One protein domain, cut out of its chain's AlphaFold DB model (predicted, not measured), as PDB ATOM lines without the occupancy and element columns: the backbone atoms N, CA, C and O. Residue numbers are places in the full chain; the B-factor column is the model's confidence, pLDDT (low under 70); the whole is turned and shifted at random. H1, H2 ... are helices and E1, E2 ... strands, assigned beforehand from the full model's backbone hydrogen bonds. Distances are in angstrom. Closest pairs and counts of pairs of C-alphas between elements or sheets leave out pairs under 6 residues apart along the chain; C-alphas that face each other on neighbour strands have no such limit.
ATOM      1  N   SER A  31      33.941  94.015   5.508       93.75
ATOM      2  CA  SER A  31      34.294  92.816   6.255       93.75
ATOM      3  C   SER A  31      35.684  92.372   5.807       93.75
ATOM      4  O   SER A  31      35.913  92.175   4.612       93.75
ATOM      5  N   VAL A  32      36.593  92.228   6.761       96.94
ATOM      6  CA  VAL A  32      37.968  91.784   6.547       96.94
ATOM      7  C   VAL A  32      38.174  90.503   7.331       96.94
ATOM      8  O   VAL A  32      37.848  90.437   8.516       96.94
ATOM      9  N   ASP A  33      38.718  89.496   6.665       97.81
ATOM     10  CA  ASP A  33      39.122  88.250   7.296       97.81
ATOM     11  C   ASP A  33      40.624  88.299   7.557       97.81
ATOM     12  O   ASP A  33      41.396  88.651   6.670       97.81
ATOM     13  N   CYS A  34      41.043  87.897   8.750       98.38
ATOM     14  CA  CYS A  34      42.436  87.861   9.167       98.38
ATOM     15  C   CYS A  34      42.829  86.451   9.603       98.38
ATOM     16  O   CYS A  34      42.197  85.857  10.485       98.38
ATOM     17  N   GLN A  35      43.891  85.932   8.993       98.56
ATOM     18  CA  GLN A  35      44.606  84.758   9.460       98.56
ATOM     19  C   GLN A  35      45.527  85.180  10.600       98.56
ATOM     20  O   GLN A  35      46.347  86.085  10.457       98.56
ATOM     21  N   VAL A  36      45.403  84.500  11.732       98.56
ATOM     22  CA  VAL A  36      46.130  84.829  12.959       98.56
ATOM     23  C   VAL A  36      46.774  83.593  13.572       98.56
ATOM     24  O   VAL A  36      46.342  82.462  13.324       98.56
ATOM     25  N   ILE A  37      47.772  83.819  14.419       98.06
ATOM     26  CA  ILE A  37      48.329  82.821  15.333       98.06
ATOM     27  C   ILE A  37      47.782  83.093  16.734       98.06
ATOM     28  O   ILE A  37      47.731  84.239  17.181       98.06
ATOM     29  N   THR A  38      47.334  82.045  17.423       98.00
ATOM     30  CA  THR A  38      46.795  82.137  18.788       98.00
ATOM     31  C   THR A  38      47.874  81.933  19.845       98.00
ATOM     32  O   THR A  38      48.968  81.459  19.543       98.00
ATOM     33  N   GLU A  39      47.558  82.215  21.111       95.19
ATOM     34  CA  GLU A  39      48.454  81.963  22.258       95.19
ATOM     35  C   GLU A  39      49.007  80.526  22.310       95.19
ATOM     36  O   GLU A  39      50.103  80.295  22.815       95.19
ATOM     37  N   LYS A  40      48.266  79.547  21.776       95.50
ATOM     38  CA  LYS A  40      48.682  78.136  21.728       95.50
ATOM     39  C   LYS A  40      49.431  77.758  20.447       95.50
ATOM     40  O   LYS A  40      49.699  76.580  20.226       95.50
ATOM     41  N   GLY A  41      49.742  78.730  19.591       95.88
ATOM     42  CA  GLY A  41      50.398  78.516  18.301       95.88
ATOM     43  C   GLY A  41      49.475  77.951  17.217       95.88
ATOM     44  O   GLY A  41      49.956  77.478  16.188       95.88
ATOM     45  N   THR A  42      48.155  77.972  17.424       96.62
ATOM     46  CA  THR A  42      47.194  77.458  16.440       96.62
ATOM     47  C   THR A  42      46.864  78.541  15.417       96.62
ATOM     48  O   THR A  42      46.669  79.701  15.775       96.62
ATOM     49  N   ARG A  43      46.733  78.168  14.139       97.94
ATOM     50  CA  ARG A  43      46.170  79.059  13.112       97.94
ATOM     51  C   ARG A  43      44.674  79.265  13.345       97.94
ATOM     52  O   ARG A  43      43.939  78.298  13.589       97.94
ATOM     53  N   GLY A  44      44.214  80.502  13.221       97.88
ATOM     54  CA  GLY A  44      42.809  80.856  13.380       97.88
ATOM     55  C   GLY A  44      42.357  81.990  12.474       97.88
ATOM     56  O   GLY A  44      43.162  82.631  11.806       97.88
ATOM     57  N   LEU A  45      41.043  82.192  12.452       98.19
ATOM     58  CA  LEU A  45      40.351  83.231  11.708       98.19
ATOM     59  C   LEU A  45      39.728  84.234  12.671       98.19
ATOM     60  O   LEU A  45      38.992  83.852  13.586       98.19
ATOM     61  N   VAL A  46      39.972  85.507  12.396       97.88
ATOM     62  CA  VAL A  46      39.274  86.648  12.985       97.88
ATOM     63  C   VAL A  46      38.602  87.412  11.847       97.88
ATOM     64  O   VAL A  46      39.260  87.739  10.867       97.88
ATOM     65  N   THR A  47      37.307  87.699  11.966       96.50
ATOM     66  CA  THR A  47      36.570  88.518  10.991       96.50
ATOM     67  C   THR A  47      36.199  89.845  11.641       96.50
ATOM     68  O   THR A  47      35.578  89.861  12.707       96.50
ATOM     69  N   LEU A  48      36.578  90.956  11.011       95.06
ATOM     70  CA  LEU A  48      36.413  92.313  11.532       95.06
ATOM     71  C   LEU A  48      35.693  93.211  10.541       95.06
ATOM     72  O   LEU A  48      35.747  93.013   9.332       95.06
ATOM     73  N   GLN A  49      35.067  94.253  11.076       94.69
ATOM     74  CA  GLN A  49      34.568  95.373  10.291       94.69
ATOM     75  C   GLN A  49      35.616  96.489  10.316       94.69
ATOM     76  O   GLN A  49      35.914  97.027  11.383       94.69
ATOM     77  N   ALA A  50      36.180  96.839   9.160       93.44
ATOM     78  CA  ALA A  50      37.240  97.841   9.043       93.44
ATOM     79  C   ALA A  50      37.082  98.718   7.788       93.44
ATOM     80  O   ALA A  50      36.376  98.379   6.840       93.44
ATOM     81  N   ASN A  51      37.730  99.887   7.793       91.44
ATOM     82  CA  ASN A  51      37.786 100.779   6.625       91.44
ATOM     83  C   ASN A  51      38.981 100.480   5.704       91.44
ATOM     84  O   ASN A  51      38.982 100.908   4.554       91.44
ATOM     85  N   SER A  52      39.990  99.761   6.200       92.31
ATOM     86  CA  SER A  52      41.193  99.359   5.468       92.31
ATOM     87  C   SER A  52      41.775  98.073   6.062       92.31
ATOM     88  O   SER A  52      41.411  97.690   7.178       92.31
ATOM     89  N   LEU A  53      42.687  97.430   5.325       94.62
ATOM     90  CA  LEU A  53      43.428  96.260   5.807       94.62
ATOM     91  C   LEU A  53      44.310  96.612   7.007       94.62
ATOM     92  O   LEU A  53      44.192  95.953   8.028       94.62
ATOM     93  N   ASP A  54      45.063  97.714   6.949       94.69
ATOM     94  CA  ASP A  54      45.938  98.157   8.047       94.69
ATOM     95  C   ASP A  54      45.185  98.306   9.381       94.69
ATOM     96  O   ASP A  54      45.685  97.943  10.446       94.69
ATOM     97  N   ILE A  55      43.948  98.820   9.337       93.81
ATOM     98  CA  ILE A  55      43.096  98.936  10.528       93.81
ATOM     99  C   ILE A  55      42.658  97.549  11.006       93.81
ATOM    100  O   ILE A  55      42.597  97.321  12.212       93.81
ATOM    101  N   ALA A  56      42.323  96.629  10.101       95.81
ATOM    102  CA  ALA A  56      41.956  95.269  10.484       95.81
ATOM    103  C   ALA A  56      43.141  94.531  11.123       95.81
ATOM    104  O   ALA A  56      42.981  93.966  12.200       95.81
ATOM    105  N   GLU A  57      44.328  94.610  10.523       96.44
ATOM    106  CA  GLU A  57      45.562  94.004  11.034       96.44
ATOM    107  C   GLU A  57      45.900  94.525  12.432       96.44
ATOM    108  O   GLU A  57      46.070  93.739  13.365       96.44
ATOM    109  N   ALA A  58      45.887  95.848  12.623       95.81
ATOM    110  CA  ALA A  58      46.169  96.461  13.919       95.81
ATOM    111  C   ALA A  58      45.177  96.050  15.024       95.81
ATOM    112  O   ALA A  58      45.525  96.080  16.202       95.81
ATOM    113  N   ASN A  59      43.946  95.680  14.657       95.44
ATOM    114  CA  ASN A  59      42.883  95.342  15.604       95.44
ATOM    115  C   ASN A  59      42.603  93.838  15.722       95.44
ATOM    116  O   ASN A  59      41.776  93.458  16.553       95.44
ATOM    117  N   ALA A  60      43.235  92.987  14.906       96.69
ATOM    118  CA  ALA A  60      43.011  91.542  14.914       96.69
ATOM    119  C   ALA A  60      43.733  90.840  16.070       96.69
ATOM    120  O   ALA A  60      43.184  89.899  16.648       96.69
ATOM    121  N   ALA A  61      44.918  91.319  16.459       94.75
ATOM    122  CA  ALA A  61      45.576  90.863  17.678       94.75
ATOM    123  C   ALA A  61      44.723  91.199  18.919       94.75
ATOM    124  O   ALA A  61      44.103  92.257  19.012       94.75
ATOM    125  N   GLY A  62      44.663  90.272  19.875       93.94
ATOM    126  CA  GLY A  62      43.823  90.363  21.071       93.94
ATOM    127  C   GLY A  62      42.356  89.968  20.860       93.94
ATOM    128  O   GLY A  62      41.620  89.839  21.838       93.94
ATOM    129  N   GLN A  63      41.916  89.732  19.619       97.81
ATOM    130  CA  GLN A  63      40.561  89.248  19.338       97.81
ATOM    131  C   GLN A  63      40.448  87.742  19.547       97.81
ATOM    132  O   GLN A  63      41.431  87.002  19.500       97.81
ATOM    133  N   ILE A  64      39.219  87.266  19.734       97.81
ATOM    134  CA  ILE A  64      38.948  85.831  19.799       97.81
ATOM    135  C   ILE A  64      38.871  85.265  18.381       97.81
ATOM    136  O   ILE A  64      37.928  85.534  17.636       97.81
ATOM    137  N   ALA A  65      39.848  84.434  18.040       98.00
ATOM    138  CA  ALA A  65      39.914  83.701  16.793       98.00
ATOM    139  C   ALA A  65      39.156  82.375  16.888       98.00
ATOM    140  O   ALA A  65      39.195  81.678  17.906       98.00
ATOM    141  N   ARG A  66      38.517  81.980  15.789       97.81
ATOM    142  CA  ARG A  66      38.082  80.597  15.571       97.81
ATOM    143  C   ARG A  66      39.252  79.830  14.975       97.81
ATOM    144  O   ARG A  66      39.728  80.185  13.904       97.81
ATOM    145  N   THR A  67      39.721  78.791  15.642       97.56
ATOM    146  CA  THR A  67      40.904  78.046  15.202       97.56
ATOM    147  C   THR A  67      40.553  76.968  14.184       97.56
ATOM    148  O   THR A  67      39.409  76.502  14.106       97.56
ATOM    149  N   MET A  68      41.557  76.504  13.436       96.06
ATOM    150  CA  MET A  68      41.401  75.364  12.526       96.06
ATOM    151  C   MET A  68      40.998  74.064  13.238       96.06
ATOM    152  O   MET A  68      40.411  73.183  12.616       96.06
ATOM    153  N   THR A  69      41.263  73.952  14.542       94.25
ATOM    154  CA  THR A  69      40.874  72.809  15.381       94.25
ATOM    155  C   THR A  69      39.460  72.942  15.958       94.25
ATOM    156  O   THR A  69      39.011  72.064  16.690       94.25
ATOM    157  N   GLY A  70      38.736  74.017  15.623       94.44
ATOM    158  CA  GLY A  70      37.361  74.252  16.066       94.44
ATOM    159  C   GLY A  70      37.241  74.870  17.462       94.44
ATOM    160  O   GLY A  70      36.130  74.992  17.977       94.44
ATOM    161  N   THR A  71      38.354  75.280  18.072       96.19
ATOM    162  CA  THR A  71      38.370  75.991  19.356       96.19
ATOM    163  C   THR A  71      38.252  77.505  19.160       96.19
ATOM    164  O   THR A  71      38.310  78.029  18.044       96.19
ATOM    165  N   ARG A  72      38.045  78.224  20.267       96.81
ATOM    166  CA  ARG A  72      38.095  79.689  20.327       96.81
ATOM    167  C   ARG A  72      39.240  80.111  21.224       96.81
ATOM    168  O   ARG A  72      39.301  79.666  22.367       96.81
ATOM    169  N   GLU A  73      40.137  80.932  20.703       97.56
ATOM    170  CA  GLU A  73      41.390  81.289  21.373       97.56
ATOM    171  C   GLU A  73      41.771  82.734  21.054       97.56
ATOM    172  O   GLU A  73      41.405  83.248  19.999       97.56
ATOM    173  N   ALA A  74      42.491  83.396  21.960       97.81
ATOM    174  CA  ALA A  74      42.971  84.751  21.723       97.81
ATOM    175  C   ALA A  74      44.054  84.752  20.635       97.81
ATOM    176  O   ALA A  74      44.998  83.957  20.680       97.81
ATOM    177  N   ALA A  75      43.898  85.639  19.656       98.06
ATOM    178  CA  ALA A  75      44.904  85.946  18.654       98.06
ATOM    179  C   ALA A  75      46.043  86.743  19.300       98.06
ATOM    180  O   ALA A  75      45.787  87.717  20.006       98.06
ATOM    181  N   VAL A  76      47.288  86.361  19.035       98.00
ATOM    182  CA  VAL A  76      48.479  87.086  19.513       98.00
ATOM    183  C   VAL A  76      49.270  87.728  18.390       98.00
ATOM    184  O   VAL A  76      50.002  88.676  18.643       98.00
ATOM    185  N   ASP A  77      49.111  87.228  17.166       98.06
ATOM    186  CA  ASP A  77      49.823  87.731  15.999       98.06
ATOM    187  C   ASP A  77      48.981  87.571  14.731       98.06
ATOM    188  O   ASP A  77      48.136  86.672  14.645       98.06
ATOM    189  N   VAL A  78      49.214  88.437  13.749       98.25
ATOM    190  CA  VAL A  78      48.497  88.458  12.470       98.25
ATOM    191  C   VAL A  78      49.442  87.998  11.373       98.25
ATOM    192  O   VAL A  78      50.511  88.562  11.179       98.25
ATOM    193  N   THR A  79      49.040  86.964  10.640       97.88
ATOM    194  CA  THR A  79      49.808  86.465   9.495       97.88
ATOM    195  C   THR A  79      49.481  87.248   8.228       97.88
ATOM    196  O   THR A  79      50.381  87.640   7.497       97.88
ATOM    197  N   GLU A  80      48.190  87.438   7.954       98.06
ATOM    198  CA  GLU A  80      47.684  88.092   6.747       98.06
ATOM    199  C   GLU A  80      46.234  88.522   7.000       98.06
ATOM    200  O   GLU A  80      45.501  87.823   7.705       98.06
ATOM    201  N   CYS A  81      45.793  89.633   6.413       98.12
ATOM    202  CA  CYS A  81      44.380  89.986   6.313       98.12
ATOM    203  C   CYS A  81      43.994  90.197   4.850       98.12
ATOM    204  O   CYS A  81      44.759  90.740   4.058       98.12
ATOM    205  N   VAL A  82      42.775  89.796   4.492       97.56
ATOM    206  CA  VAL A  82      42.251  89.904   3.131       97.56
ATOM    207  C   VAL A  82      40.849  90.501   3.144       97.56
ATOM    208  O   VAL A  82      40.031  90.221   4.026       97.56
ATOM    209  N   MET A  83      40.553  91.327   2.141       95.12
ATOM    210  CA  MET A  83      39.197  91.839   1.933       95.12
ATOM    211  C   MET A  83      38.257  90.711   1.489       95.12
ATOM    212  O   MET A  83      38.696  89.677   0.974       95.12
ATOM    213  N   ASP A  84      36.949  90.924   1.622       88.38
ATOM    214  CA  ASP A  84      35.976  89.990   1.056       88.38
ATOM    215  C   ASP A  84      36.208  89.762  -0.452       88.38
ATOM    216  O   ASP A  84      36.580  90.666  -1.203       88.38
ATOM    217  N   GLY A  85      36.031  88.514  -0.880       88.81
ATOM    218  CA  GLY A  85      36.331  88.056  -2.240       88.81
ATOM    219  C   GLY A  85      37.814  87.799  -2.543       88.81
ATOM    220  O   GLY A  85      38.108  87.177  -3.563       88.81
ATOM    221  N   GLN A  86      38.744  88.208  -1.675       96.25
ATOM    222  CA  GLN A  86      40.166  87.876  -1.808       96.25
ATOM    223  C   GLN A  86      40.504  86.562  -1.086       96.25
ATOM    224  O   GLN A  86      39.760  86.085  -0.220       96.25
ATOM    225  N   SER A  87      41.628  85.957  -1.472       97.44
ATOM    226  CA  SER A  87      42.102  84.678  -0.938       97.44
ATOM    227  C   SER A  87      43.415  84.850  -0.191       97.44
ATOM    228  O   SER A  87      44.277  85.598  -0.641       97.44
ATOM    229  N   PHE A  88      43.555  84.113   0.911       98.19
ATOM    230  CA  PHE A  88      44.816  84.005   1.641       98.19
ATOM    231  C   PHE A  88      45.887  83.305   0.808       98.19
ATOM    232  O   PHE A  88      45.589  82.407   0.012       98.19
ATOM    233  N   SER A  89      47.137  83.686   1.050       98.06
ATOM    234  CA  SER A  89      48.320  83.045   0.473       98.06
ATOM    235  C   SER A  89      48.472  81.580   0.912       98.06
ATOM    236  O   SER A  89      48.879  80.723   0.125       98.06
ATOM    237  N   ASP A  90      48.087  81.261   2.151       97.62
ATOM    238  CA  ASP A  90      48.046  79.900   2.687       97.62
ATOM    239  C   ASP A  90      46.830  79.137   2.142       97.62
ATOM    240  O   ASP A  90      45.700  79.257   2.625       97.62
ATOM    241  N   SER A  91      47.067  78.289   1.139       97.75
ATOM    242  CA  SER A  91      46.008  77.517   0.480       97.75
ATOM    243  C   SER A  91      45.255  76.572   1.421       97.75
ATOM    244  O   SER A  91      44.066  76.316   1.222       97.75
ATOM    245  N   SER A  92      45.924  76.026   2.445       97.56
ATOM    246  CA  SER A  92      45.283  75.115   3.397       97.56
ATOM    247  C   SER A  92      44.359  75.875   4.341       97.56
ATOM    248  O   SER A  92      43.246  75.418   4.609       97.56
ATOM    249  N   PHE A  93      44.799  77.040   4.813       98.06
ATOM    250  CA  PHE A  93      43.966  77.930   5.612       98.06
ATOM    251  C   PHE A  93      42.773  78.447   4.805       98.06
ATOM    252  O   PHE A  93      41.637  78.378   5.272       98.06
ATOM    253  N   GLU A  94      43.001  78.865   3.559       98.06
ATOM    254  CA  GLU A  94      41.951  79.352   2.666       98.06
ATOM    255  C   GLU A  94      40.872  78.295   2.401       98.06
ATOM    256  O   GLU A  94      39.673  78.582   2.468       98.06
ATOM    257  N   SER A  95      41.283  77.051   2.135       97.88
ATOM    258  CA  SER A  95      40.347  75.940   1.940       97.88
ATOM    259  C   SER A  95      39.506  75.688   3.189       97.88
ATOM    260  O   SER A  95      38.305  75.432   3.089       97.88
ATOM    261  N   TRP A  96      40.120  75.757   4.370       97.75
ATOM    262  CA  TRP A  96      39.406  75.605   5.629       97.75
ATOM    263  C   TRP A  96      38.438  76.769   5.870       97.75
ATOM    264  O   TRP A  96      37.266  76.512   6.134       97.75
ATOM    265  N   ARG A  97      38.860  78.029   5.692       96.62
ATOM    266  CA  ARG A  97      37.989  79.214   5.803       96.62
ATOM    267  C   ARG A  97      36.756  79.094   4.908       96.62
ATOM    268  O   ARG A  97      35.643  79.360   5.352       96.62
ATOM    269  N   LYS A  98      36.944  78.662   3.658       96.12
ATOM    270  CA  LYS A  98      35.855  78.464   2.686       96.12
ATOM    271  C   LYS A  98      34.864  77.365   3.084       96.12
ATOM    272  O   LYS A  98      33.734  77.389   2.613       96.12
ATOM    273  N   SER A  99      35.258  76.425   3.946       95.75
ATOM    274  CA  SER A  99      34.363  75.387   4.482       95.75
ATOM    275  C   SER A  99      33.499  75.854   5.658       95.75
ATOM    276  O   SER A  99      32.594  75.134   6.083       95.75
ATOM    277  N   LEU A 100      33.773  77.037   6.217       93.62
ATOM    278  CA  LEU A 100      33.029  77.552   7.360       93.62
ATOM    279  C   LEU A 100      31.674  78.123   6.899       93.62
ATOM    280  O   LEU A 100      31.608  78.754   5.845       93.62
TER     281      LEU A 100
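This is residues 31 to 100 of the 102 residues of an uncharacterized protein of Halioglobus japonicus (UniProt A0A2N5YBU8). Four antiparallel strands make a small closed barrel, its sheet curling round the short helix H1, which packs on its outside; a second short helix, H2, also packs on the outside, away from H1 and with fewer contacts. The printed part has 70 residues, with four named strands and two named helices in the order E1 E2 H1 E3 E4 H2; the ring runs E1 E2 E3 E4 and back to E1. The class is mixed, helices and strands. The whole is compact, with a radius of gyration of the C-alphas of 10.7 A and spans of 29 by 24 by 17 A.

E1, residues 31 to 38, bends by 51 degrees at residue 35. It forms an antiparallel hairpin with E2, residues 43 to 50, where N 34 and O 46 are 2.8 A apart, within hydrogen-bond range. E3, residues 64 to 67, is the antiparallel neighbour of E2, with N 45 and O 66 at 2.8 A. E4, residues 72 to 83, forms a hairpin with E3, with N 65 and O 73 at 2.8 A. E4 bends by 98 degrees at residue 76 and closes the barrel antiparallel to E1, with N 35 and O 80 at 2.8 A. H1, residues 53 to 60, is on the barrel, outside it, at a height over the sheet of 7.0 A; the closest C-alphas of H1 and E2 are those of Ala 56 and Ala 50, 5.6 A apart. H2, residues 91 to 98, is on the barrel too, outside it, at a height of 9.4 A; its closest C-alphas with E2 are those of Arg 97 and Leu 45, 7.5 A apart. H1 and H2 are apart. In both helices every O i to N i+4 pair is within hydrogen-bond range.

E1 begins at C-alpha 31, (34.294, 92.816, 6.255), and measures 20.7 A; E2 measures 21.2 A and E4 22.1 A. H2 ends at C-alpha 98, (35.855, 78.464, 2.686).

The C-alphas of Asn 51 and Thr 69, the two farthest apart, are 29.5 A from each other. The printed part has no cut and no long link. Its mean pLDDT is 96.4, and no printed residue is under 70.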